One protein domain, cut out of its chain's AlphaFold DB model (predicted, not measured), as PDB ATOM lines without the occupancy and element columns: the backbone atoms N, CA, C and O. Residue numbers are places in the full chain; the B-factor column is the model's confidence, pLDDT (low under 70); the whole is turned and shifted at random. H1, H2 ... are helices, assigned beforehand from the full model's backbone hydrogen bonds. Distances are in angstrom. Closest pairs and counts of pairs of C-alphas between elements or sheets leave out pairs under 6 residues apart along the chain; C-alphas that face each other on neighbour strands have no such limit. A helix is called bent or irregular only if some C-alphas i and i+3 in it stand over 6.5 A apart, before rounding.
ATOM      1  N   LEU A   2      -4.819  -4.084  17.713       79.50
ATOM      2  CA  LEU A   2      -4.502  -3.432  18.980       79.50
ATOM      3  C   LEU A   2      -5.599  -2.392  19.287       79.50
ATOM      4  O   LEU A   2      -6.354  -2.012  18.392       79.50
ATOM      5  N   LYS A   3      -5.704  -1.945  20.540       87.31
ATOM      6  CA  LYS A   3      -6.566  -0.820  20.932       87.31
ATOM      7  C   LYS A   3      -5.761   0.153  21.796       87.31
ATOM      8  O   LYS A   3      -4.970  -0.337  22.609       87.31
ATOM      9  N   PRO A   4      -5.943   1.473  21.630       89.81
ATOM     10  CA  PRO A   4      -5.384   2.453  22.553       89.81
ATOM     11  C   PRO A   4      -5.996   2.263  23.947       89.81
ATOM     12  O   PRO A   4      -7.117   1.761  24.080       89.81
ATOM     13  N   ARG A   5      -5.231   2.599  24.984       90.19
ATOM     14  CA  ARG A   5      -5.599   2.458  26.397       90.19
ATOM     15  C   ARG A   5      -5.747   3.801  27.095       90.19
ATOM     16  O   ARG A   5      -6.489   3.865  28.066       90.19
ATOM     17  N   THR A   6      -5.077   4.845  26.613       92.12
ATOM     18  CA  THR A   6      -5.245   6.200  27.142       92.12
ATOM     19  C   THR A   6      -6.502   6.849  26.562       92.12
ATOM     20  O   THR A   6      -6.903   6.568  25.424       92.12
ATOM     21  N   ASP A   7      -7.111   7.766  27.316       90.69
ATOM     22  CA  ASP A   7      -8.279   8.524  26.849       90.69
ATOM     23  C   ASP A   7      -7.952   9.331  25.584       90.69
ATOM     24  O   ASP A   7      -8.731   9.351  24.628       90.69
ATOM     25  N   LYS A   8      -6.761   9.947  25.531       91.94
ATOM     26  CA  LYS A   8      -6.310  10.727  24.367       91.94
ATOM     27  C   LYS A   8      -5.981   9.858  23.162       91.94
ATOM     28  O   LYS A   8      -6.370  10.225  22.058       91.94
ATOM     29  N   GLY A   9      -5.334   8.707  23.348       91.62
ATOM     30  CA  GLY A   9      -5.102   7.752  22.263       91.62
ATOM     31  C   GLY A   9      -6.413   7.208  21.687       91.62
ATOM     32  O   GLY A   9      -6.554   7.079  20.469       91.62
ATOM     33  N   THR A  10      -7.405   6.954  22.547       93.75
ATOM     34  CA  THR A  10      -8.746   6.500  22.141       93.75
ATOM     35  C   THR A  10      -9.492   7.566  21.349       93.75
ATOM     36  O   THR A  10     -10.008   7.269  20.268       93.75
ATOM     37  N   GLU A  11      -9.516   8.805  21.842       94.50
ATOM     38  CA  GLU A  11     -10.167   9.916  21.146       94.50
ATOM     39  C   GLU A  11      -9.463  10.241  19.823       94.50
ATOM     40  O   GLU A  11     -10.125  10.362  18.797       94.50
ATOM     41  N   PHE A  12      -8.126  10.281  19.796       95.12
ATOM     42  CA  PHE A  12      -7.371  10.514  18.563       95.12
ATOM     43  C   PHE A  12      -7.674   9.448  17.504       95.12
ATOM     44  O   PHE A  12      -8.021   9.781  16.372       95.12
ATOM     45  N   ASN A  13      -7.634   8.161  17.874       94.12
ATOM     46  CA  ASN A  13      -7.955   7.082  16.943       94.12
ATOM     47  C   ASN A  13      -9.402   7.167  16.430       94.12
ATOM     48  O   ASN A  13      -9.652   6.921  15.252       94.12
ATOM     49  N   LYS A  14     -10.359   7.550  17.285       94.31
ATOM     50  CA  LYS A  14     -11.751   7.779  16.876       94.31
ATOM     51  C   LYS A  14     -11.851   8.893  15.831       94.31
ATOM     52  O   LYS A  14     -12.517   8.698  14.819       94.31
ATOM     53  N   GLN A  15     -11.152  10.011  16.029       94.81
ATOM     54  CA  GLN A  15     -11.109  11.106  15.055       94.81
ATOM     55  C   GLN A  15     -10.478  10.660  13.723       94.81
ATOM     56  O   GLN A  15     -11.004  10.979  12.658       94.81
ATOM     57  N   CYS A  16      -9.414   9.846  13.756       92.81
ATOM     58  CA  CYS A  16      -8.832   9.254  12.545       92.81
ATOM     59  C   CYS A  16      -9.814   8.335  11.802       92.81
ATOM     60  O   CYS A  16      -9.874   8.370  10.574       92.81
ATOM     61  N   MET A  17     -10.582   7.512  12.523       91.62
ATOM     62  CA  MET A  17     -11.594   6.632  11.923       91.62
ATOM     63  C   MET A  17     -12.735   7.436  11.291       91.62
ATOM     64  O   MET A  17     -13.065   7.201  10.133       91.62
ATOM     65  N   MET A  18     -13.258   8.445  11.996       91.38
ATOM     66  CA  MET A  18     -14.301   9.339  11.473       91.38
ATOM     67  C   MET A  18     -13.852  10.069  10.200       91.38
ATOM     68  O   MET A  18     -14.619  10.190   9.240       91.38
ATOM     69  N   LEU A  19     -12.596  10.532  10.165       90.94
ATOM     70  CA  LEU A  19     -12.011  11.148   8.977       90.94
ATOM     71  C   LEU A  19     -11.906  10.149   7.813       90.94
ATOM     72  O   LEU A  19     -12.274  10.475   6.686       90.94
ATOM     73  N   ALA A  20     -11.429   8.930   8.075       88.81
ATOM     74  CA  ALA A  20     -11.274   7.896   7.054       88.81
ATOM     75  C   ALA A  20     -12.615   7.444   6.449       88.81
ATOM     76  O   ALA A  20     -12.710   7.276   5.230       88.81
ATOM     77  N   GLU A  21     -13.647   7.280   7.281       87.81
ATOM     78  CA  GLU A  21     -15.012   6.938   6.858       87.81
ATOM     79  C   GLU A  21     -15.578   8.020   5.930       87.81
ATOM     80  O   GLU A  21     -15.962   7.728   4.797       87.81
ATOM     81  N   SER A  22     -15.484   9.286   6.347       86.75
ATOM     82  CA  SER A  22     -15.995  10.439   5.591       86.75
ATOM     83  C   SER A  22     -15.337  10.615   4.214       86.75
ATOM     84  O   SER A  22     -15.949  11.153   3.294       86.75
ATOM     85  N   LEU A  23     -14.093  10.152   4.048       82.94
ATOM     86  CA  LEU A  23     -13.352  10.205   2.780       82.94
ATOM     87  C   LEU A  23     -13.589   8.982   1.876       82.94
ATOM     88  O   LEU A  23     -13.089   8.949   0.752       82.94
ATOM     89  N   THR A  24     -14.312   7.959   2.343       76.88
ATOM     90  CA  THR A  24     -14.535   6.702   1.604       76.88
ATOM     91  C   THR A  24     -15.922   6.636   0.938       76.88
ATOM     92  O   THR A  24     -16.081   5.948  -0.070       76.88
ATOM     93  N   GLU A  25     -16.915   7.391   1.417       62.00
ATOM     94  CA  GLU A  25     -18.328   7.331   0.984       62.00
ATOM     95  C   GLU A  25     -18.670   8.041  -0.353       62.00
ATOM     96  O   GLU A  25     -19.802   8.455  -0.582       62.00
ATOM     97  N   GLN A  26     -17.742   8.161  -1.308       58.00
ATOM     98  CA  GLN A  26     -18.036   8.803  -2.602       58.00
ATOM     99  C   GLN A  26     -18.767   7.857  -3.571       58.00
ATOM    100  O   GLN A  26     -18.129   7.108  -4.318       58.00
ATOM    101  N   ARG A  36     -18.673  16.447  -0.747       83.19
ATOM    102  CA  ARG A  36     -17.649  17.497  -0.610       83.19
ATOM    103  C   ARG A  36     -17.755  18.187   0.745       83.19
ATOM    104  O   ARG A  36     -16.738  18.350   1.416       83.19
ATOM    105  N   GLU A  37     -18.956  18.566   1.166       86.19
ATOM    106  CA  GLU A  37     -19.162  19.256   2.441       86.19
ATOM    107  C   GLU A  37     -18.880  18.342   3.644       86.19
ATOM    108  O   GLU A  37     -18.202  18.748   4.585       86.19
ATOM    109  N   GLN A  38     -19.303  17.076   3.586       87.31
ATOM    110  CA  GLN A  38     -18.999  16.076   4.616       87.31
ATOM    111  C   GLN A  38     -17.494  15.817   4.748       87.31
ATOM    112  O   GLN A  38     -16.955  15.889   5.853       87.31
ATOM    113  N   SER A  39     -16.800  15.590   3.625       88.06
ATOM    114  CA  SER A  39     -15.339  15.430   3.591       88.06
ATOM    115  C   SER A  39     -14.635  16.663   4.164       88.06
ATOM    116  O   SER A  39     -13.739  16.549   4.999       88.06
ATOM    117  N   SER A  40     -15.080  17.855   3.759       91.75
ATOM    118  CA  SER A  40     -14.522  19.135   4.208       91.75
ATOM    119  C   SER A  40     -14.697  19.346   5.710       91.75
ATOM    120  O   SER A  40     -13.739  19.715   6.392       91.75
ATOM    121  N   LYS A  41     -15.888  19.041   6.239       92.69
ATOM    122  CA  LYS A  41     -16.207  19.123   7.667       92.69
ATOM    123  C   LYS A  41     -15.408  18.122   8.494       92.69
ATOM    124  O   LYS A  41     -14.944  18.473   9.578       92.69
ATOM    125  N   ALA A  42     -15.228  16.898   8.002       91.69
ATOM    126  CA  ALA A  42     -14.433  15.880   8.684       91.69
ATOM    127  C   ALA A  42     -12.958  16.295   8.776       91.69
ATOM    128  O   ALA A  42     -12.374  16.250   9.857       91.69
ATOM    129  N   VAL A  43     -12.381  16.777   7.667       93.06
ATOM    130  CA  VAL A  43     -11.013  17.320   7.648       93.06
ATOM    131  C   VAL A  43     -10.895  18.511   8.596       93.06
ATOM    132  O   VAL A  43      -9.974  18.551   9.404       93.06
ATOM    133  N   GLN A  44     -11.835  19.456   8.549       93.31
ATOM    134  CA  GLN A  44     -11.829  20.617   9.438       93.31
ATOM    135  C   GLN A  44     -11.875  20.203  10.915       93.31
ATOM    136  O   GLN A  44     -11.025  20.630  11.692       93.31
ATOM    137  N   THR A  45     -12.807  19.321  11.282       93.94
ATOM    138  CA  THR A  45     -12.958  18.817  12.657       93.94
ATOM    139  C   THR A  45     -11.675  18.143  13.140       93.94
ATOM    140  O   THR A  45     -11.216  18.406  14.250       93.94
ATOM    141  N   PHE A  46     -11.058  17.318  12.290       95.06
ATOM    142  CA  PHE A  46      -9.796  16.659  12.609       95.06
ATOM    143  C   PHE A  46      -8.665  17.673  12.827       95.06
ATOM    144  O   PHE A  46      -7.972  17.606  13.839       95.06
ATOM    145  N   PHE A  47      -8.492  18.645  11.926       92.31
ATOM    146  CA  PHE A  47      -7.409  19.626  12.039       92.31
ATOM    147  C   PHE A  47      -7.595  20.605  13.205       92.31
ATOM    148  O   PHE A  47      -6.618  20.984  13.847       92.31
ATOM    149  N   GLU A  48      -8.831  20.972  13.540       90.38
ATOM    150  CA  GLU A  48      -9.134  21.755  14.744       90.38
ATOM    151  C   GLU A  48      -8.837  20.967  16.028       90.38
ATOM    152  O   GLU A  48      -8.335  21.533  17.000       90.38
ATOM    153  N   PHE A  49      -9.110  19.659  16.027       93.88
ATOM    154  CA  PHE A  49      -8.800  18.767  17.141       93.88
ATOM    155  C   PHE A  49      -7.285  18.617  17.350       93.88
ATOM    156  O   PHE A  49      -6.785  18.877  18.446       93.88
ATOM    157  N   ILE A  50      -6.527  18.263  16.305       92.44
ATOM    158  CA  ILE A  50      -5.081  18.018  16.439       92.44
ATOM    159  C   ILE A  50      -4.282  19.283  16.789       92.44
ATOM    160  O   ILE A  50      -3.184  19.178  17.333       92.44
ATOM    161  N   GLN A  51      -4.808  20.481  16.506       88.25
ATOM    162  CA  GLN A  51      -4.169  21.745  16.890       88.25
ATOM    163  C   GLN A  51      -4.195  22.000  18.404       88.25
ATOM    164  O   GLN A  51      -3.284  22.644  18.912       88.25
ATOM    165  N   ARG A  52      -5.198  21.487  19.129       89.44
ATOM    166  CA  ARG A  52      -5.322  21.643  20.595       89.44
ATOM    167  C   ARG A  52      -4.576  20.561  21.371       89.44
ATOM    168  O   ARG A  52      -4.242  20.733  22.540       89.44
ATOM    169  N   LEU A  53      -4.308  19.439  20.708       89.81
ATOM    170  CA  LEU A  53      -3.767  18.238  21.326       89.81
ATOM    171  C   LEU A  53      -2.409  18.428  22.035       89.81
ATOM    172  O   LEU A  53      -2.251  17.841  23.104       89.81
ATOM    173  N   PRO A  54      -1.441  19.224  21.528       88.38
ATOM    174  CA  PRO A  54      -0.172  19.434  22.227       88.38
ATOM    175  C   PRO A  54      -0.357  20.069  23.613       88.38
ATOM    176  O   PRO A  54       0.198  19.570  24.590       88.38
ATOM    177  N   ASP A  55      -1.187  21.110  23.717       86.88
ATOM    178  CA  ASP A  55      -1.457  21.799  24.986       86.88
ATOM    179  C   ASP A  55      -2.218  20.891  25.959       86.88
ATOM    180  O   ASP A  55      -1.911  20.829  27.151       86.88
ATOM    181  N   GLU A  56      -3.183  20.129  25.441       89.44
ATOM    182  CA  GLU A  56      -3.934  19.163  26.239       89.44
ATOM    183  C   GLU A  56      -3.020  18.063  26.798       89.44
ATOM    184  O   GLU A  56      -3.112  17.737  27.981       89.44
ATOM    185  N   LEU A  57      -2.108  17.523  25.983       88.50
ATOM    186  CA  LEU A  57      -1.164  16.477  26.391       88.50
ATOM    187  C   LEU A  57      -0.085  16.982  27.347       88.50
ATOM    188  O   LEU A  57       0.347  16.226  28.216       88.50
ATOM    189  N   ALA A  58       0.340  18.242  27.228       84.12
ATOM    190  CA  ALA A  58       1.357  18.822  28.106       84.12
ATOM    191  C   ALA A  58       0.971  18.737  29.593       84.12
ATOM    192  O   ALA A  58       1.845  18.610  30.450       84.12
ATOM    193  N   THR A  59      -0.334  18.764  29.891       84.00
ATOM    194  CA  THR A  59      -0.883  18.717  31.256       84.00
ATOM    195  C   THR A  59      -1.140  17.306  31.797       84.00
ATOM    196  O   THR A  59      -1.528  17.163  32.955       84.00
ATOM    197  N   GLN A  60      -0.937  16.259  30.990       84.56
ATOM    198  CA  GLN A  60      -1.283  14.887  31.367       84.56
ATOM    199  C   GLN A  60      -0.122  14.112  31.994       84.56
ATOM    200  O   GLN A  60       1.013  14.152  31.519       84.56
ATOM    201  N   GLU A  61      -0.442  13.318  33.017       80.12
ATOM    202  CA  GLU A  61       0.507  12.424  33.690       80.12
ATOM    203  C   GLU A  61       0.930  11.255  32.776       80.12
ATOM    204  O   GLU A  61       2.109  10.917  32.689       80.12
ATOM    205  N   GLU A  62      -0.003  10.714  31.983       83.12
ATOM    206  CA  GLU A  62       0.235   9.620  31.023       83.12
ATOM    207  C   GLU A  62       0.602  10.100  29.604       83.12
ATOM    208  O   GLU A  62       0.513   9.338  28.635       83.12
ATOM    209  N   ARG A  63       1.039  11.360  29.450       85.31
ATOM    210  CA  ARG A  63       1.325  11.987  28.139       85.31
ATOM    211  C   ARG A  63       2.224  11.141  27.233       85.31
ATOM    212  O   ARG A  63       2.053  11.104  26.022       85.31
ATOM    213  N   MET A  64       3.160  10.423  27.840       83.81
ATOM    214  CA  MET A  64       4.130   9.549  27.193       83.81
ATOM    215  C   MET A  64       3.487   8.370  26.467       83.81
ATOM    216  O   MET A  64       3.778   8.098  25.302       83.81
ATOM    217  N   THR A  65       2.586   7.684  27.163       88.31
ATOM    218  CA  THR A  65       1.824   6.570  26.610       88.31
ATOM    219  C   THR A  65       0.847   7.081  25.559       88.31
ATOM    220  O   THR A  65       0.744   6.482  24.494       88.31
ATOM    221  N   ALA A  66       0.218   8.237  25.792       90.19
ATOM    222  CA  ALA A  66      -0.663   8.864  24.811       90.19
ATOM    223  C   ALA A  66       0.069   9.229  23.503       90.19
ATOM    224  O   ALA A  66      -0.458   8.970  22.425       90.19
ATOM    225  N   LEU A  67       1.301   9.755  23.569       90.19
ATOM    226  CA  LEU A  67       2.127  10.039  22.384       90.19
ATOM    227  C   LEU A  67       2.464   8.778  21.584       90.19
ATOM    228  O   LEU A  67       2.366   8.785  20.357       90.19
ATOM    229  N   PHE A  68       2.833   7.693  22.268       90.31
ATOM    230  CA  PHE A  68       3.064   6.405  21.616       90.31
ATOM    231  C   PHE A  68       1.789   5.887  20.936       90.31
ATOM    232  O   PHE A  68       1.837   5.395  19.811       90.31
ATOM    233  N   GLU A  69       0.631   6.019  21.581       92.56
ATOM    234  CA  GLU A  69      -0.647   5.604  20.996       92.56
ATOM    235  C   GLU A  69      -1.054   6.475  19.798       92.56
ATOM    236  O   GLU A  69      -1.562   5.946  18.812       92.56
ATOM    237  N   ILE A  70      -0.781   7.782  19.818       93.62
ATOM    238  CA  ILE A  70      -1.003   8.672  18.666       93.62
ATOM    239  C   ILE A  70      -0.131   8.251  17.473       93.62
ATOM    240  O   ILE A  70      -0.649   8.112  16.366       93.62
ATOM    241  N   ASP A  71       1.159   7.971  17.696       92.19
ATOM    242  CA  ASP A  71       2.061   7.434  16.661       92.19
ATOM    243  C   ASP A  71       1.508   6.126  16.071       92.19
ATOM    244  O   ASP A  71       1.380   5.977  14.856       92.19
ATOM    245  N   ARG A  72       1.068   5.200  16.932       91.88
ATOM    246  CA  ARG A  72       0.492   3.914  16.506       91.88
ATOM    247  C   ARG A  72      -0.837   4.062  15.766       91.88
ATOM    248  O   ARG A  72      -1.116   3.247  14.883       91.88
ATOM    249  N   ALA A  73      -1.643   5.066  16.104       92.56
ATOM    250  CA  ALA A  73      -2.873   5.389  15.392       92.56
ATOM    251  C   ALA A  73      -2.585   5.929  13.982       92.56
ATOM    252  O   ALA A  73      -3.239   5.500  13.033       92.56
ATOM    253  N   LEU A  74      -1.579   6.801  13.828       91.81
ATOM    254  CA  LEU A  74      -1.131   7.302  12.522       91.81
ATOM    255  C   LEU A  74      -0.556   6.179  11.644       91.81
ATOM    256  O   LEU A  74      -0.934   6.056  10.483       91.81
ATOM    257  N   SER A  75       0.242   5.273  12.216       90.06
ATOM    258  CA  SER A  75       0.685   4.035  11.548       90.06
ATOM    259  C   SER A  75      -0.429   2.978  11.397       90.06
ATOM    260  O   SER A  75      -0.147   1.835  11.046       90.06
ATOM    261  N   GLY A  76      -1.681   3.317  11.738       88.31
ATOM    262  CA  GLY A  76      -2.901   2.498  11.675       88.31
ATOM    263  C   GLY A  76      -2.855   1.122  12.326       88.31
ATOM    264  O   GLY A  76      -3.630   0.232  11.968       88.31
ATOM    265  N   ALA A  77      -2.042   0.960  13.369       89.31
ATOM    266  CA  ALA A  77      -2.025  -0.237  14.210       89.31
ATOM    267  C   ALA A  77      -3.393  -0.524  14.878       89.31
ATOM    268  O   ALA A  77      -3.670  -1.654  15.303       89.31
ATOM    269  N   TYR A  78      -4.251   0.498  14.955       89.56
ATOM    270  CA  TYR A  78      -5.600   0.459  15.522       89.56
ATOM    271  C   TYR A  78      -6.728   0.428  14.476       89.56
ATOM    272  O   TYR A  78      -7.898   0.484  14.845       89.56
ATOM    273  N   GLY A  79      -6.394   0.289  13.188       83.88
ATOM    274  CA  GLY A  79      -7.352   0.016  12.113       83.88
ATOM    275  C   GLY A  79      -7.650   1.160  11.147       83.88
ATOM    276  O   GLY A  79      -8.212   0.891  10.088       83.88
ATOM    277  N   CYS A  80      -7.229   2.396  11.436       86.62
ATOM    278  CA  CYS A  80      -7.317   3.493  10.470       86.62
ATOM    279  C   CYS A  80      -6.169   3.410   9.455       86.62
ATOM    280  O   CYS A  80      -5.022   3.665   9.795       86.62
ATOM    281  N   THR A  81      -6.456   3.090   8.192       85.00
ATOM    282  CA  THR A  81      -5.421   2.978   7.143       85.00
ATOM    283  C   THR A  81      -5.200   4.272   6.355       85.00
ATOM    284  O   THR A  81      -4.498   4.251   5.345       85.00
ATOM    285  N   LEU A  82      -5.806   5.388   6.780       84.56
ATOM    286  CA  LEU A  82      -5.813   6.658   6.044       84.56
ATOM    287  C   LEU A  82      -4.404   7.166   5.706       84.56
ATOM    288  O   LEU A  82      -4.193   7.691   4.617       84.56
ATOM    289  N   PHE A  83      -3.454   6.988   6.625       85.19
ATOM    290  CA  PHE A  83      -2.121   7.583   6.541       85.19
ATOM    291  C   PHE A  83      -1.015   6.610   6.095       85.19
ATOM    292  O   PHE A  83       0.113   7.031   5.875       85.19
ATOM    293  N   ILE A  84      -1.310   5.316   5.926       76.81
ATOM    294  CA  ILE A  84      -0.283   4.296   5.625       76.81
ATOM    295  C   ILE A  84      -0.147   4.043   4.117       76.81
ATOM    296  O   ILE A  84       0.903   3.625   3.639       76.81
ATOM    297  N   SER A  85      -1.207   4.253   3.331       61.16
ATOM    298  CA  SER A  85      -1.215   3.815   1.933       61.16
ATOM    299  C   SER A  85      -0.349   4.710   1.041       61.16
ATOM    300  O   SER A  85      -0.812   5.741   0.556       61.16
ATOM    301  N   SER A  86       0.871   4.265   0.741       56.28
ATOM    302  CA  SER A  86       1.743   4.826  -0.303       56.28
ATOM    303  C   SER A  86       1.199   4.659  -1.734       56.28
ATOM    304  O   SER A  86       1.740   5.240  -2.666       56.28
ATOM    305  N   TYR A  87       0.101   3.911  -1.911       53.53
ATOM    306  CA  TYR A  87      -0.544   3.622  -3.203       53.53
ATOM    307  C   TYR A  87      -1.970   4.177  -3.325       53.53
ATOM    308  O   TYR A  87      -2.776   3.687  -4.120       53.53
ATOM    309  N   SER A  88      -2.331   5.168  -2.508       62.56
ATOM    310  CA  SER A  88      -3.610   5.849  -2.683       62.56
ATOM    311  C   SER A  88      -3.532   6.783  -3.889       62.56
ATOM    312  O   SER A  88      -2.894   7.821  -3.811       62.56
ATOM    313  N   ASN A  89      -4.267   6.478  -4.962       68.69
ATOM    314  CA  ASN A  89      -4.485   7.419  -6.070       68.69
ATOM    315  C   ASN A  89      -5.327   8.654  -5.663       68.69
ATOM    316  O   ASN A  89      -5.627   9.480  -6.522       68.69
ATOM    317  N   ASP A  90      -5.760   8.759  -4.398       82.31
ATOM    318  CA  ASP A  90      -6.485   9.914  -3.857       82.31
ATOM    319  C   ASP A  90      -5.506  10.999  -3.355       82.31
ATOM    320  O   ASP A  90      -4.881  10.820  -2.300       82.31
ATOM    321  N   PRO A  91      -5.418  12.150  -4.051       84.75
ATOM    322  CA  PRO A  91      -4.537  13.267  -3.699       84.75
ATOM    323  C   PRO A  91      -4.825  13.861  -2.315       84.75
ATOM    324  O   PRO A  91      -3.939  14.436  -1.688       84.75
ATOM    325  N   THR A  92      -6.061  13.724  -1.832       87.38
ATOM    326  CA  THR A  92      -6.481  14.218  -0.515       87.38
ATOM    327  C   THR A  92      -5.834  13.399   0.585       87.38
ATOM    328  O   THR A  92      -5.346  13.954   1.560       87.38
ATOM    329  N   LYS A  93      -5.797  12.072   0.427       87.56
ATOM    330  CA  LYS A  93      -5.202  11.171   1.423       87.56
ATOM    331  C   LYS A  93      -3.690  11.347   1.486       87.56
ATOM    332  O   LYS A  93      -3.145  11.406   2.584       87.56
ATOM    333  N   GLU A  94      -3.037  11.523   0.334       87.56
ATOM    334  CA  GLU A  94      -1.615  11.887   0.277       87.56
ATOM    335  C   GLU A  94      -1.336  13.194   1.034       87.56
ATOM    336  O   GLU A  94      -0.451  13.230   1.888       87.56
ATOM    337  N   LEU A  95      -2.123  14.244   0.762       90.50
ATOM    338  CA  LEU A  95      -2.002  15.536   1.439       90.50
ATOM    339  C   LEU A  95      -2.175  15.389   2.958       90.50
ATOM    340  O   LEU A  95      -1.352  15.881   3.723       90.50
ATOM    341  N   LEU A  96      -3.225  14.697   3.407       91.00
ATOM    342  CA  LEU A  96      -3.520  14.516   4.833       91.00
ATOM    343  C   LEU A  96      -2.435  13.711   5.554       91.00
ATOM    344  O   LEU A  96      -2.106  14.030   6.693       91.00
ATOM    345  N   ARG A  97      -1.859  12.700   4.898       91.00
ATOM    346  CA  ARG A  97      -0.719  11.934   5.418       91.00
ATOM    347  C   ARG A  97       0.507  12.802   5.607       91.00
ATOM    348  O   ARG A  97       1.076  12.799   6.695       91.00
ATOM    349  N   ASP A  98       0.890  13.548   4.580       91.50
ATOM    350  CA  ASP A  98       2.067  14.403   4.661       91.50
ATOM    351  C   ASP A  98       1.882  15.480   5.745       91.50
ATOM    352  O   ASP A  98       2.785  15.728   6.541       91.50
ATOM    353  N   LEU A  99       0.685  16.070   5.844       92.00
ATOM    354  CA  LEU A  99       0.364  17.019   6.913       92.00
ATOM    355  C   LEU A  99       0.338  16.367   8.297       92.00
ATOM    356  O   LEU A  99       0.762  17.007   9.255       92.00
ATOM    357  N   GLY A 100      -0.113  15.117   8.415       91.94
ATOM    358  CA  GLY A 100      -0.060  14.348   9.657       91.94
ATOM    359  C   GLY A 100       1.375  14.105  10.127       91.94
ATOM    360  O   GLY A 100       1.670  14.292  11.307       91.94
ATOM    361  N   ALA A 101       2.282  13.764   9.205       92.00
ATOM    362  CA  ALA A 101       3.692  13.523   9.514       92.00
ATOM    363  C   ALA A 101       4.385  14.821   9.955       92.00
ATOM    364  O   ALA A 101       5.015  14.878  11.016       92.00
ATOM    365  N   LEU A 102       4.194  15.901   9.190       92.06
ATOM    366  CA  LEU A 102       4.738  17.219   9.521       92.06
ATOM    367  C   LEU A 102       4.148  17.775  10.830       92.06
ATOM    368  O   LEU A 102       4.878  18.336  11.649       92.06
ATOM    369  N   TRP A 103       2.846  17.592  11.074       93.12
ATOM    370  CA  TRP A 103       2.207  17.950  12.343       93.12
ATOM    371  C   TRP A 103       2.839  17.205  13.522       93.12
ATOM    372  O   TRP A 103       3.221  17.844  14.506       93.12
ATOM    373  N   GLN A 104       2.979  15.877  13.420       92.44
ATOM    374  CA  GLN A 104       3.548  15.051  14.484       92.44
ATOM    375  C   GLN A 104       4.936  15.573  14.865       92.44
ATOM    376  O   GLN A 104       5.222  15.786  16.044       92.44
ATOM    377  N   ARG A 105       5.789  15.851  13.872       90.69
ATOM    378  CA  ARG A 105       7.155  16.315  14.117       90.69
ATOM    379  C   ARG A 105       7.216  17.728  14.695       90.69
ATOM    380  O   ARG A 105       7.850  17.929  15.731       90.69
ATOM    381  N   TYR A 106       6.607  18.705  14.024       88.62
ATOM    382  CA  TYR A 106       6.837  20.123  14.324       88.62
ATOM    383  C   TYR A 106       5.884  20.690  15.369       88.62
ATOM    384  O   TYR A 106       6.299  21.506  16.188       88.62
ATOM    385  N   PHE A 107       4.629  20.249  15.376       87.94
ATOM    386  CA  PHE A 107       3.613  20.776  16.281       87.94
ATOM    387  C   PHE A 107       3.472  19.946  17.543       87.94
ATOM    388  O   PHE A 107       3.569  20.491  18.639       87.94
ATOM    389  N   LEU A 108       3.277  18.636  17.399       90.00
ATOM    390  CA  LEU A 108       3.074  17.759  18.544       90.00
ATOM    391  C   LEU A 108       4.375  17.575  19.330       90.00
ATOM    392  O   LEU A 108       4.495  18.052  20.457       90.00
ATOM    393  N   ILE A 109       5.375  16.934  18.725       88.81
ATOM    394  CA  ILE A 109       6.646  16.651  19.397       88.81
ATOM    395  C   ILE A 109       7.449  17.937  19.581       88.81
ATOM    396  O   ILE A 109       7.936  18.198  20.680       88.81
ATOM    397  N   GLY A 110       7.557  18.777  18.548       85.44
ATOM    398  CA  GLY A 110       8.255  20.061  18.632       85.44
ATOM    399  C   GLY A 110       7.676  20.996  19.700       85.44
ATOM    400  O   GLY A 110       8.439  21.571  20.480       85.44
ATOM    401  N   GLY A 111       6.346  21.106  19.791       83.38
ATOM    402  CA  GLY A 111       5.665  21.890  20.825       83.38
ATOM    403  C   GLY A 111       5.939  21.363  22.234       83.38
ATOM    404  O   GLY A 111       6.397  22.112  23.095       83.38
ATOM    405  N   LEU A 112       5.772  20.055  22.441       84.25
ATOM    406  CA  LEU A 112       6.014  19.408  23.734       84.25
ATOM    407  C   LEU A 112       7.490  19.422  24.158       84.25
ATOM    408  O   LEU A 112       7.789  19.484  25.350       84.25
ATOM    409  N   THR A 113       8.421  19.394  23.202       83.06
ATOM    410  CA  THR A 113       9.869  19.468  23.471       83.06
ATOM    411  C   THR A 113      10.284  20.864  23.941       83.06
ATOM    412  O   THR A 113      11.206  20.995  24.742       83.06
ATOM    413  N   ARG A 114       9.595  21.925  23.489       77.75
ATOM    414  CA  ARG A 114       9.833  23.291  23.990       77.75
ATOM    415  C   ARG A 114       9.416  23.453  25.451       77.75
ATOM    416  O   ARG A 114      10.051  24.221  26.165       77.75
ATOM    417  N   THR A 115       8.365  22.755  25.880       77.00
ATOM    418  CA  THR A 115       7.909  22.769  27.277       77.00
ATOM    419  C   THR A 115       8.727  21.840  28.168       77.00
ATOM    420  O   THR A 115       8.996  22.177  29.316       77.00
ATOM    421  N   ASP A 116       9.145  20.687  27.643       79.50
ATOM    422  CA  ASP A 116       9.995  19.728  28.343       79.50
ATOM    423  C   ASP A 116      10.874  18.967  27.329       79.50
ATOM    424  O   ASP A 116      10.354  18.144  26.565       79.50
ATOM    425  N   PRO A 117      12.203  19.203  27.319       79.50
ATOM    426  CA  PRO A 117      13.128  18.562  26.388       79.50
ATOM    427  C   PRO A 117      13.104  17.029  26.417       79.50
ATOM    428  O   PRO A 117      13.454  16.403  25.414       79.50
ATOM    429  N   ALA A 118      12.672  16.412  27.526       73.44
ATOM    430  CA  ALA A 118      12.575  14.958  27.642       73.44
ATOM    431  C   ALA A 118      11.621  14.347  26.599       73.44
ATOM    432  O   ALA A 118      11.844  13.217  26.172       73.44
ATOM    433  N   ASN A 119      10.626  15.112  26.127       70.12
ATOM    434  CA  ASN A 119       9.629  14.676  25.142       70.12
ATOM    435  C   ASN A 119      10.202  14.424  23.730       70.12
ATOM    436  O   ASN A 119       9.586  13.716  22.936       70.12
ATOM    437  N   GLY A 120      11.378  14.974  23.407       64.06
ATOM    438  CA  GLY A 120      12.010  14.815  22.093       64.06
ATOM    439  C   GLY A 120      12.915  13.586  21.960       64.06
ATOM    440  O   GLY A 120      13.352  13.278  20.853       64.06
ATOM    441  N   ALA A 121      13.221  12.900  23.066       65.06
ATOM    442  CA  ALA A 121      14.230  11.839  23.130       65.06
ATOM    443  C   ALA A 121      13.642  10.427  23.297       65.06
ATOM    444  O   ALA A 121      14.380   9.484  23.587       65.06
ATOM    445  N   ILE A 122      12.325  10.265  23.151       65.44
ATOM    446  CA  ILE A 122      11.662   9.000  23.475       65.44
ATOM    447  C   ILE A 122      11.622   8.077  22.262       65.44
ATOM    448  O   ILE A 122      11.044   8.429  21.231       65.44
ATOM    449  N   PRO A 123      12.177   6.860  22.385       67.56
ATOM    450  CA  PRO A 123      12.063   5.857  21.343       67.56
ATOM    451  C   PRO A 123      10.596   5.529  21.074       67.56
ATOM    452  O   PRO A 123       9.848   5.146  21.973       67.56
ATOM    453  N   GLY A 124      10.194   5.635  19.813       71.31
ATOM    454  CA  GLY A 124       8.911   5.131  19.356       71.31
ATOM    455  C   GLY A 124       7.749   6.128  19.322       71.31
ATOM    456  O   GLY A 124       6.641   5.695  19.033       71.31
ATOM    457  N   THR A 125       7.968   7.422  19.569       80.56
ATOM    458  CA  THR A 125       6.927   8.471  19.456       80.56
ATOM    459  C   THR A 125       6.946   9.226  18.120       80.56
ATOM    460  O   THR A 125       6.120  10.116  17.916       80.56
ATOM    461  N   CYS A 126       7.876   8.879  17.223       83.75
ATOM    462  CA  CYS A 126       8.076   9.498  15.905       83.75
ATOM    463  C   CYS A 126       8.194   8.470  14.762       83.75
ATOM    464  O   CYS A 126       8.640   8.834  13.676       83.75
ATOM    465  N   ASN A 127       7.835   7.196  14.972       88.88
ATOM    466  CA  ASN A 127       8.082   6.173  13.946       88.88
ATOM    467  C   ASN A 127       7.290   6.448  12.672       88.88
ATOM    468  O   ASN A 127       7.803   6.187  11.593       88.88
ATOM    469  N   PHE A 128       6.062   6.966  12.789       90.94
ATOM    470  CA  PHE A 128       5.257   7.323  11.625       90.94
ATOM    471  C   PHE A 128       5.956   8.385  10.762       90.94
ATOM    472  O   PHE A 128       6.035   8.235   9.545       90.94
ATOM    473  N   PHE A 129       6.517   9.424  11.386       90.69
ATOM    474  CA  PHE A 129       7.308  10.438  10.690       90.69
ATOM    475  C   PHE A 129       8.594   9.860  10.071       90.69
ATOM    476  O   PHE A 129       8.880  10.130   8.906       90.69
ATOM    477  N   ASP A 130       9.343   9.037  10.809       89.25
ATOM    478  CA  ASP A 130      10.585   8.424  10.314       89.25
ATOM    479  C   ASP A 130      10.323   7.467   9.134       89.25
ATOM    480  O   ASP A 130      11.067   7.440   8.148       89.25
ATOM    481  N   GLU A 131       9.233   6.704   9.208       89.38
ATOM    482  CA  GLU A 131       8.747   5.842   8.132       89.38
ATOM    483  C   GLU A 131       8.320   6.676   6.918       89.38
ATOM    484  O   GLU A 131       8.729   6.378   5.795       89.38
ATOM    485  N   TRP A 132       7.574   7.764   7.134       90.25
ATOM    486  CA  TRP A 132       7.177   8.693   6.077       90.25
ATOM    487  C   TRP A 132       8.386   9.303   5.354       90.25
ATOM    488  O   TRP A 132       8.416   9.274   4.123       90.25
ATOM    489  N   LEU A 133       9.417   9.766   6.077       89.06
ATOM    490  CA  LEU A 133      10.660  10.270   5.472       89.06
ATOM    491  C   LEU A 133      11.307   9.227   4.550       89.06
ATOM    492  O   LEU A 133      11.770   9.554   3.456       89.06
ATOM    493  N   SER A 134      11.333   7.962   4.983       86.12
ATOM    494  CA  SER A 134      11.933   6.878   4.205       86.12
ATOM    495  C   SER A 134      11.094   6.470   2.996       86.12
ATOM    496  O   SER A 134      11.675   6.106   1.978       86.12
ATOM    497  N   ILE A 135       9.765   6.461   3.109       85.00
ATOM    498  CA  ILE A 135       8.860   6.047   2.027       85.00
ATOM    499  C   ILE A 135       8.772   7.132   0.951       85.00
ATOM    500  O   ILE A 135       8.765   6.821  -0.236       85.00
ATOM    501  N   GLU A 136       8.721   8.400   1.360       83.25
ATOM    502  CA  GLU A 136       8.525   9.540   0.458       83.25
ATOM    503  C   GLU A 136       9.840  10.189   0.000       83.25
ATOM    504  O   GLU A 136       9.807  11.199  -0.697       83.25
ATOM    505  N   ASN A 137      10.994   9.630   0.386       82.94
ATOM    506  CA  ASN A 137      12.338  10.154   0.097       82.94
ATOM    507  C   ASN A 137      12.569  11.619   0.529       82.94
ATOM    508  O   ASN A 137      13.463  12.306   0.014       82.94
ATOM    509  N   VAL A 138      11.810  12.103   1.513       83.62
ATOM    510  CA  VAL A 138      11.951  13.458   2.057       83.62
ATOM    511  C   VAL A 138      13.208  13.517   2.938       83.62
ATOM    512  O   VAL A 138      13.487  12.621   3.728       83.62
ATOM    513  N   GLY A 139      14.030  14.548   2.751       77.31
ATOM    514  CA  GLY A 139      15.356  14.692   3.361       77.31
ATOM    515  C   GLY A 139      16.495  14.008   2.589       77.31
ATOM    516  O   GLY A 139      17.659  14.256   2.906       77.31
ATOM    517  N   ARG A 140      16.189  13.193   1.564       79.56
ATOM    518  CA  ARG A 140      17.179  12.588   0.647       79.56
ATOM    519  C   ARG A 140      17.131  13.208  -0.748       79.56
ATOM    520  O   ARG A 140      18.163  13.657  -1.235       79.56
ATOM    521  N   GLU A 141      15.949  13.239  -1.364       81.44
ATOM    522  CA  GLU A 141      15.738  13.745  -2.733       81.44
ATOM    523  C   GLU A 141      14.973  15.079  -2.751       81.44
ATOM    524  O   GLU A 141      15.239  15.934  -3.593       81.44
ATOM    525  N   GLU A 142      14.067  15.290  -1.791       85.12
ATOM    526  CA  GLU A 142      13.238  16.495  -1.653       85.12
ATOM    527  C   GLU A 142      13.390  17.076  -0.238       85.12
ATOM    528  O   GLU A 142      13.420  16.325   0.737       85.12
ATOM    529  N   LYS A 143      13.486  18.404  -0.076       88.56
ATOM    530  CA  LYS A 143      13.465  19.014   1.268       88.56
ATOM    531  C   LYS A 143      12.034  19.080   1.792       88.56
ATOM    532  O   LYS A 143      11.091  19.245   1.029       88.56
ATOM    533  N   GLU A 144      11.862  19.076   3.110       88.56
ATOM    534  CA  GLU A 144      10.535  19.199   3.741       88.56
ATOM    535  C   GLU A 144       9.793  20.473   3.310       88.56
ATOM    536  O   GLU A 144       8.584  20.446   3.096       88.56
ATOM    537  N   TYR A 145      10.522  21.573   3.105       88.44
ATOM    538  CA  TYR A 145       9.963  22.800   2.534       88.44
ATOM    539  C   TYR A 145       9.409  22.584   1.117       88.44
ATOM    540  O   TYR A 145       8.275  22.968   0.835       88.44
ATOM    541  N   ASP A 146      10.181  21.936   0.238       88.56
ATOM    542  CA  ASP A 146       9.754  21.648  -1.136       88.56
ATOM    543  C   ASP A 146       8.503  20.753  -1.129       88.56
ATOM    544  O   ASP A 146       7.569  20.974  -1.906       88.56
ATOM    545  N   ARG A 147       8.418  19.839  -0.152       89.94
ATOM    546  CA  ARG A 147       7.247  18.990   0.060       89.94
ATOM    547  C   ARG A 147       6.006  19.775   0.482       89.94
ATOM    548  O   ARG A 147       4.914  19.491  -0.007       89.94
ATOM    549  N   ILE A 148       6.146  20.784   1.346       91.56
ATOM    550  CA  ILE A 148       5.040  21.687   1.711       91.56
ATOM    551  C   ILE A 148       4.518  22.412   0.469       91.56
ATOM    552  O   ILE A 148       3.312  22.433   0.225       91.56
ATOM    553  N   VAL A 149       5.417  22.955  -0.350       90.56
ATOM    554  CA  VAL A 149       5.051  23.623  -1.604       90.56
ATOM    555  C   VAL A 149       4.339  22.652  -2.556       90.56
ATOM    556  O   VAL A 149       3.295  22.985  -3.125       90.56
ATOM    557  N   SER A 150       4.857  21.429  -2.694       90.25
ATOM    558  CA  SER A 150       4.237  20.353  -3.478       90.25
ATOM    559  C   SER A 150       2.817  20.046  -2.990       90.25
ATOM    560  O   SER A 150       1.889  19.927  -3.791       90.25
ATOM    561  N   ASN A 151       2.605  20.020  -1.675       91.50
ATOM    562  CA  ASN A 151       1.299  19.801  -1.062       91.50
ATOM    563  C   ASN A 151       0.309  20.944  -1.306       91.50
ATOM    564  O   ASN A 151      -0.853  20.675  -1.622       91.50
ATOM    565  N   ILE A 152       0.754  22.203  -1.266       92.25
ATOM    566  CA  ILE A 152      -0.082  23.346  -1.669       92.25
ATOM    567  C   ILE A 152      -0.474  23.206  -3.145       92.25
ATOM    568  O   ILE A 152      -1.654  23.282  -3.483       92.25
ATOM    569  N   SER A 153       0.487  22.906  -4.019       90.50
ATOM    570  CA  SER A 153       0.247  22.686  -5.451       90.50
ATOM    571  C   SER A 153      -0.762  21.551  -5.714       90.50
ATOM    572  O   SER A 153      -1.706  21.704  -6.499       90.50
ATOM    573  N   LYS A 154      -0.643  20.421  -4.999       87.50
ATOM    574  CA  LYS A 154      -1.620  19.316  -5.036       87.50
ATOM    575  C   LYS A 154      -3.000  19.759  -4.545       87.50
ATOM    576  O   LYS A 154      -4.008  19.385  -5.148       87.50
ATOM    577  N   MET A 155      -3.069  20.554  -3.479       91.06
ATOM    578  CA  MET A 155      -4.325  21.068  -2.928       91.06
ATOM    579  C   MET A 155      -5.057  21.990  -3.917       91.06
ATOM    580  O   MET A 155      -6.285  21.895  -4.055       91.06
ATOM    581  N   LEU A 156      -4.311  22.838  -4.634       84.56
ATOM    582  CA  LEU A 156      -4.842  23.717  -5.679       84.56
ATOM    583  C   LEU A 156      -5.456  22.897  -6.827       84.56
ATOM    584  O   LEU A 156      -6.621  23.087  -7.168       84.56
ATOM    585  N   ASN A 157      -4.728  21.906  -7.351       82.38
ATOM    586  CA  ASN A 157      -5.115  21.225  -8.593       82.38
ATOM    587  C   ASN A 157      -5.964  19.960  -8.428       82.38
ATOM    588  O   ASN A 157      -6.779  19.630  -9.296       82.38
ATOM    589  N   ARG A 158      -5.710  19.182  -7.372       81.38
ATOM    590  CA  ARG A 158      -6.099  17.764  -7.309       81.38
ATOM    591  C   ARG A 158      -7.086  17.440  -6.184       81.38
ATOM    592  O   ARG A 158      -7.860  16.499  -6.326       81.38
ATOM    593  N   CYS A 159      -7.150  18.250  -5.128       82.56
ATOM    594  CA  CYS A 159      -8.083  18.059  -4.005       82.56
ATOM    595  C   CYS A 159      -9.434  18.764  -4.255       82.56
ATOM    596  O   CYS A 159      -9.764  19.764  -3.611       82.56
ATOM    597  N   LYS A 160     -10.207  18.310  -5.253       77.94
ATOM    598  CA  LYS A 160     -11.493  18.941  -5.648       77.94
ATOM    599  C   LYS A 160     -12.656  18.657  -4.683       77.94
ATOM    600  O   LYS A 160     -13.635  19.392  -4.667       77.94
ATOM    601  N   ASN A 161     -12.525  17.617  -3.870       81.12
ATOM    602  CA  ASN A 161     -13.447  17.194  -2.812       81.12
ATOM    603  C   ASN A 161     -13.377  18.047  -1.531       81.12
ATOM    604  O   ASN A 161     -14.139  17.789  -0.606       81.12
ATOM    605  N   LEU A 162     -12.500  19.054  -1.469       87.19
ATOM    606  CA  LEU A 162     -12.440  20.000  -0.354       87.19
ATOM    607  C   LEU A 162     -13.083  21.339  -0.738       87.19
ATOM    608  O   LEU A 162     -12.894  21.851  -1.850       87.19
ATOM    609  N   ASN A 163     -13.873  21.908   0.170       89.56
ATOM    610  CA  ASN A 163     -14.428  23.251   0.047       89.56
ATOM    611  C   ASN A 163     -13.343  24.318   0.304       89.56
ATOM    612  O   ASN A 163     -12.221  24.012   0.717       89.56
ATOM    613  N   VAL A 164     -13.658  25.575  -0.013       88.12
ATOM    614  CA  VAL A 164     -12.702  26.692   0.082       88.12
ATOM    615  C   VAL A 164     -12.223  26.886   1.523       88.12
ATOM    616  O   VAL A 164     -11.019  26.964   1.753       88.12
ATOM    617  N   THR A 165     -13.137  26.865   2.497       89.62
ATOM    618  CA  THR A 165     -12.835  27.035   3.928       89.62
ATOM    619  C   THR A 165     -11.812  26.019   4.430       89.62
ATOM    620  O   THR A 165     -10.812  26.395   5.043       89.62
ATOM    621  N   THR A 166     -12.004  24.737   4.115       91.19
ATOM    622  CA  THR A 166     -11.075  23.678   4.521       91.19
ATOM    623  C   THR A 166      -9.714  23.843   3.852       91.19
ATOM    624  O   THR A 166      -8.691  23.702   4.515       91.19
ATOM    625  N   LYS A 167      -9.658  24.202   2.562       91.50
ATOM    626  CA  LYS A 167      -8.374  24.468   1.889       91.50
ATOM    627  C   LYS A 167      -7.619  25.645   2.520       91.50
ATOM    628  O   LYS A 167      -6.401  25.571   2.667       91.50
ATOM    629  N   ILE A 168      -8.323  26.703   2.929       90.88
ATOM    630  CA  ILE A 168      -7.723  27.852   3.628       90.88
ATOM    631  C   ILE A 168      -7.129  27.415   4.974       90.88
ATOM    632  O   ILE A 168      -5.995  27.780   5.287       90.88
ATOM    633  N   LEU A 169      -7.854  26.592   5.742       91.12
ATOM    634  CA  LEU A 169      -7.360  26.025   7.001       91.12
ATOM    635  C   LEU A 169      -6.060  25.236   6.789       91.12
ATOM    636  O   LEU A 169      -5.080  25.465   7.501       91.12
ATOM    637  N   LEU A 170      -6.028  24.343   5.794       92.31
ATOM    638  CA  LEU A 170      -4.844  23.534   5.489       92.31
ATOM    639  C   LEU A 170      -3.662  24.394   5.017       92.31
ATOM    640  O   LEU A 170      -2.531  24.150   5.435       92.31
ATOM    641  N   LEU A 171      -3.905  25.428   4.202       92.56
ATOM    642  CA  LEU A 171      -2.866  26.383   3.804       92.56
ATOM    643  C   LEU A 171      -2.288  27.128   5.007       92.56
ATOM    644  O   LEU A 171      -1.070  27.235   5.132       92.56
ATOM    645  N   SER A 172      -3.146  27.608   5.909       90.81
ATOM    646  CA  SER A 172      -2.694  28.263   7.136       90.81
ATOM    647  C   SER A 172      -1.868  27.318   8.003       90.81
ATOM    648  O   SER A 172      -0.873  27.736   8.588       90.81
ATOM    649  N   PHE A 173      -2.258  26.045   8.080       91.06
ATOM    650  CA  PHE A 173      -1.518  25.039   8.828       91.06
ATOM    651  C   PHE A 173      -0.121  24.794   8.227       91.06
ATOM    652  O   PHE A 173       0.879  24.827   8.946       91.06
ATOM    653  N   MET A 174      -0.030  24.653   6.901       92.44
ATOM    654  CA  MET A 174       1.241  24.548   6.170       92.44
ATOM    655  C   MET A 174       2.141  25.777   6.354       92.44
ATOM    656  O   MET A 174       3.349  25.629   6.536       92.44
ATOM    657  N   GLY A 175       1.563  26.979   6.361       91.19
ATOM    658  CA  GLY A 175       2.292  28.221   6.620       91.19
ATOM    659  C   GLY A 175       2.925  28.276   8.006       91.19
ATOM    660  O   GLY A 175       4.056  28.740   8.155       91.19
ATOM    661  N   GLU A 176       2.251  27.748   9.027       89.00
ATOM    662  CA  GLU A 176       2.846  27.664  10.358       89.00
ATOM    663  C   GLU A 176       3.934  26.574  10.445       89.00
ATOM    664  O   GLU A 176       4.956  26.809  11.088       89.00
ATOM    665  N   ILE A 177       3.798  25.434   9.748       89.69
ATOM    666  CA  ILE A 177       4.889  24.440   9.631       89.69
ATOM    667  C   ILE A 177       6.121  25.072   8.966       89.69
ATOM    668  O   ILE A 177       7.241  24.898   9.443       89.69
ATOM    669  N   ALA A 178       5.939  25.852   7.899       90.69
ATOM    670  CA  ALA A 178       7.051  26.513   7.219       90.69
ATOM    671  C   ALA A 178       7.842  27.445   8.159       90.69
ATOM    672  O   ALA A 178       9.072  27.483   8.099       90.69
ATOM    673  N   LYS A 179       7.177  28.120   9.106       87.69
ATOM    674  CA  LYS A 179       7.861  28.921  10.139       87.69
ATOM    675  C   LYS A 179       8.719  28.069  11.078       87.69
ATOM    676  O   LYS A 179       9.780  28.526  11.499       87.69
ATOM    677  N   TRP A 180       8.292  26.845  11.399       86.44
ATOM    678  CA  TRP A 180       9.101  25.891  12.171       86.44
ATOM    679  C   TRP A 180      10.348  25.423  11.414       86.44
ATOM    680  O   TRP A 180      11.373  25.175  12.044       86.44
ATOM    681  N   LEU A 181      10.285  25.382  10.081       86.38
ATOM    682  CA  LEU A 181      11.418  25.127   9.182       86.38
ATOM    683  C   LEU A 181      12.313  26.360   8.952       86.38
ATOM    684  O   LEU A 181      13.102  26.394   8.008       86.38
TER     685      LEU A 181
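What this domain is: This is residues 2 to 26 and 36 to 181 of the 719 residues of an uncharacterized protein of Bacteriodetes bacterium (UniProt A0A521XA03). What is the main picture? It is a bundle of helices round one long core helix, H4: H1 is side by side with H2 and H3 over one side of it, the hairpin of H7 and H8 packs slantwise on it elsewhere, and H6 and short H5 pack on it too. H1, H2, H3, H4, H7 and H8 form the up-and-down bundle, each running against the one before it. How large is it, and of what? The printed part has 171 residues with eight named helices, H1 to H8 in order, and no named strand: all helix. It is compact, with a radius of gyration of the C-alphas of 15.2 A and spans of 42 by 33 by 27 A.

How they stand to each other: What touches the hub? H4, residues 91 to 115, touches five helices. Its residues 107 to 115 touch residues 51 to 58 of H2, residues 36 to 58, at a shallow tilt of 16 degrees, the closest C-alphas being Pro 54 and Leu 108 at 5.2 A. It touches H5, residues 117 to 120, at C-alphas Thr 113 and Asn 119, 5.1 A, and H6, residues 127 to 135, at C-alphas Ala 101 and Phe 129, 4.9 A. How does the hairpin stand? H7, residues 144 to 157, and H8, residues 164 to 180, touch H4 at steep tilts of 39 and 43 degrees, with closest C-alphas Leu 95 and Asn 151 at 5.9 A, and Tyr 106 and Trp 180 at 6.6 A. What lies beyond H2? H1, residues 7 to 22, is apart from H4 but touches H2, opposite ways at 15 degrees, with C-alphas Leu 19 and Ala 42 closest at 5.3 A. It also touches H3, residues 63 to 74, with C-alphas Gly 9 and Glu 69 closest at 5.1 A. Are the backbones whole? Every O i to N i+4 pair is within hydrogen-bond range in H1, H3, H6, H7 and H8, but 16 of 19 in H2 and 18 of 21 in H4; H5 is too short for such a pair.

Where its parts are: Where are the anchors? C-alpha 91 of H4 is at (-4.537, 13.267, -3.699), and C-alpha 180 of H8 at (9.101, 25.891, 12.171). How long are the helices? H4 spans 34.7 A, H2 34.5 A, H8 24.9 A, H1 22.7 A and H7 20.0 A. H2 is irregular, with C-alphas 51 and 54 7.1 A apart, and has a kink of 33 degrees near residue 52.

The domain as a whole: Is the printed part unbroken? Residues 27 to 35 are not printed, and C-alphas 26 and 36 are 8.9 A apart across the cut. The link H3 to H4, residues 75 to 90, is long. Where is confidence low? The model's pLDDT is under 70 at residues 25 to 26, 85 to 89 and 120 to 123.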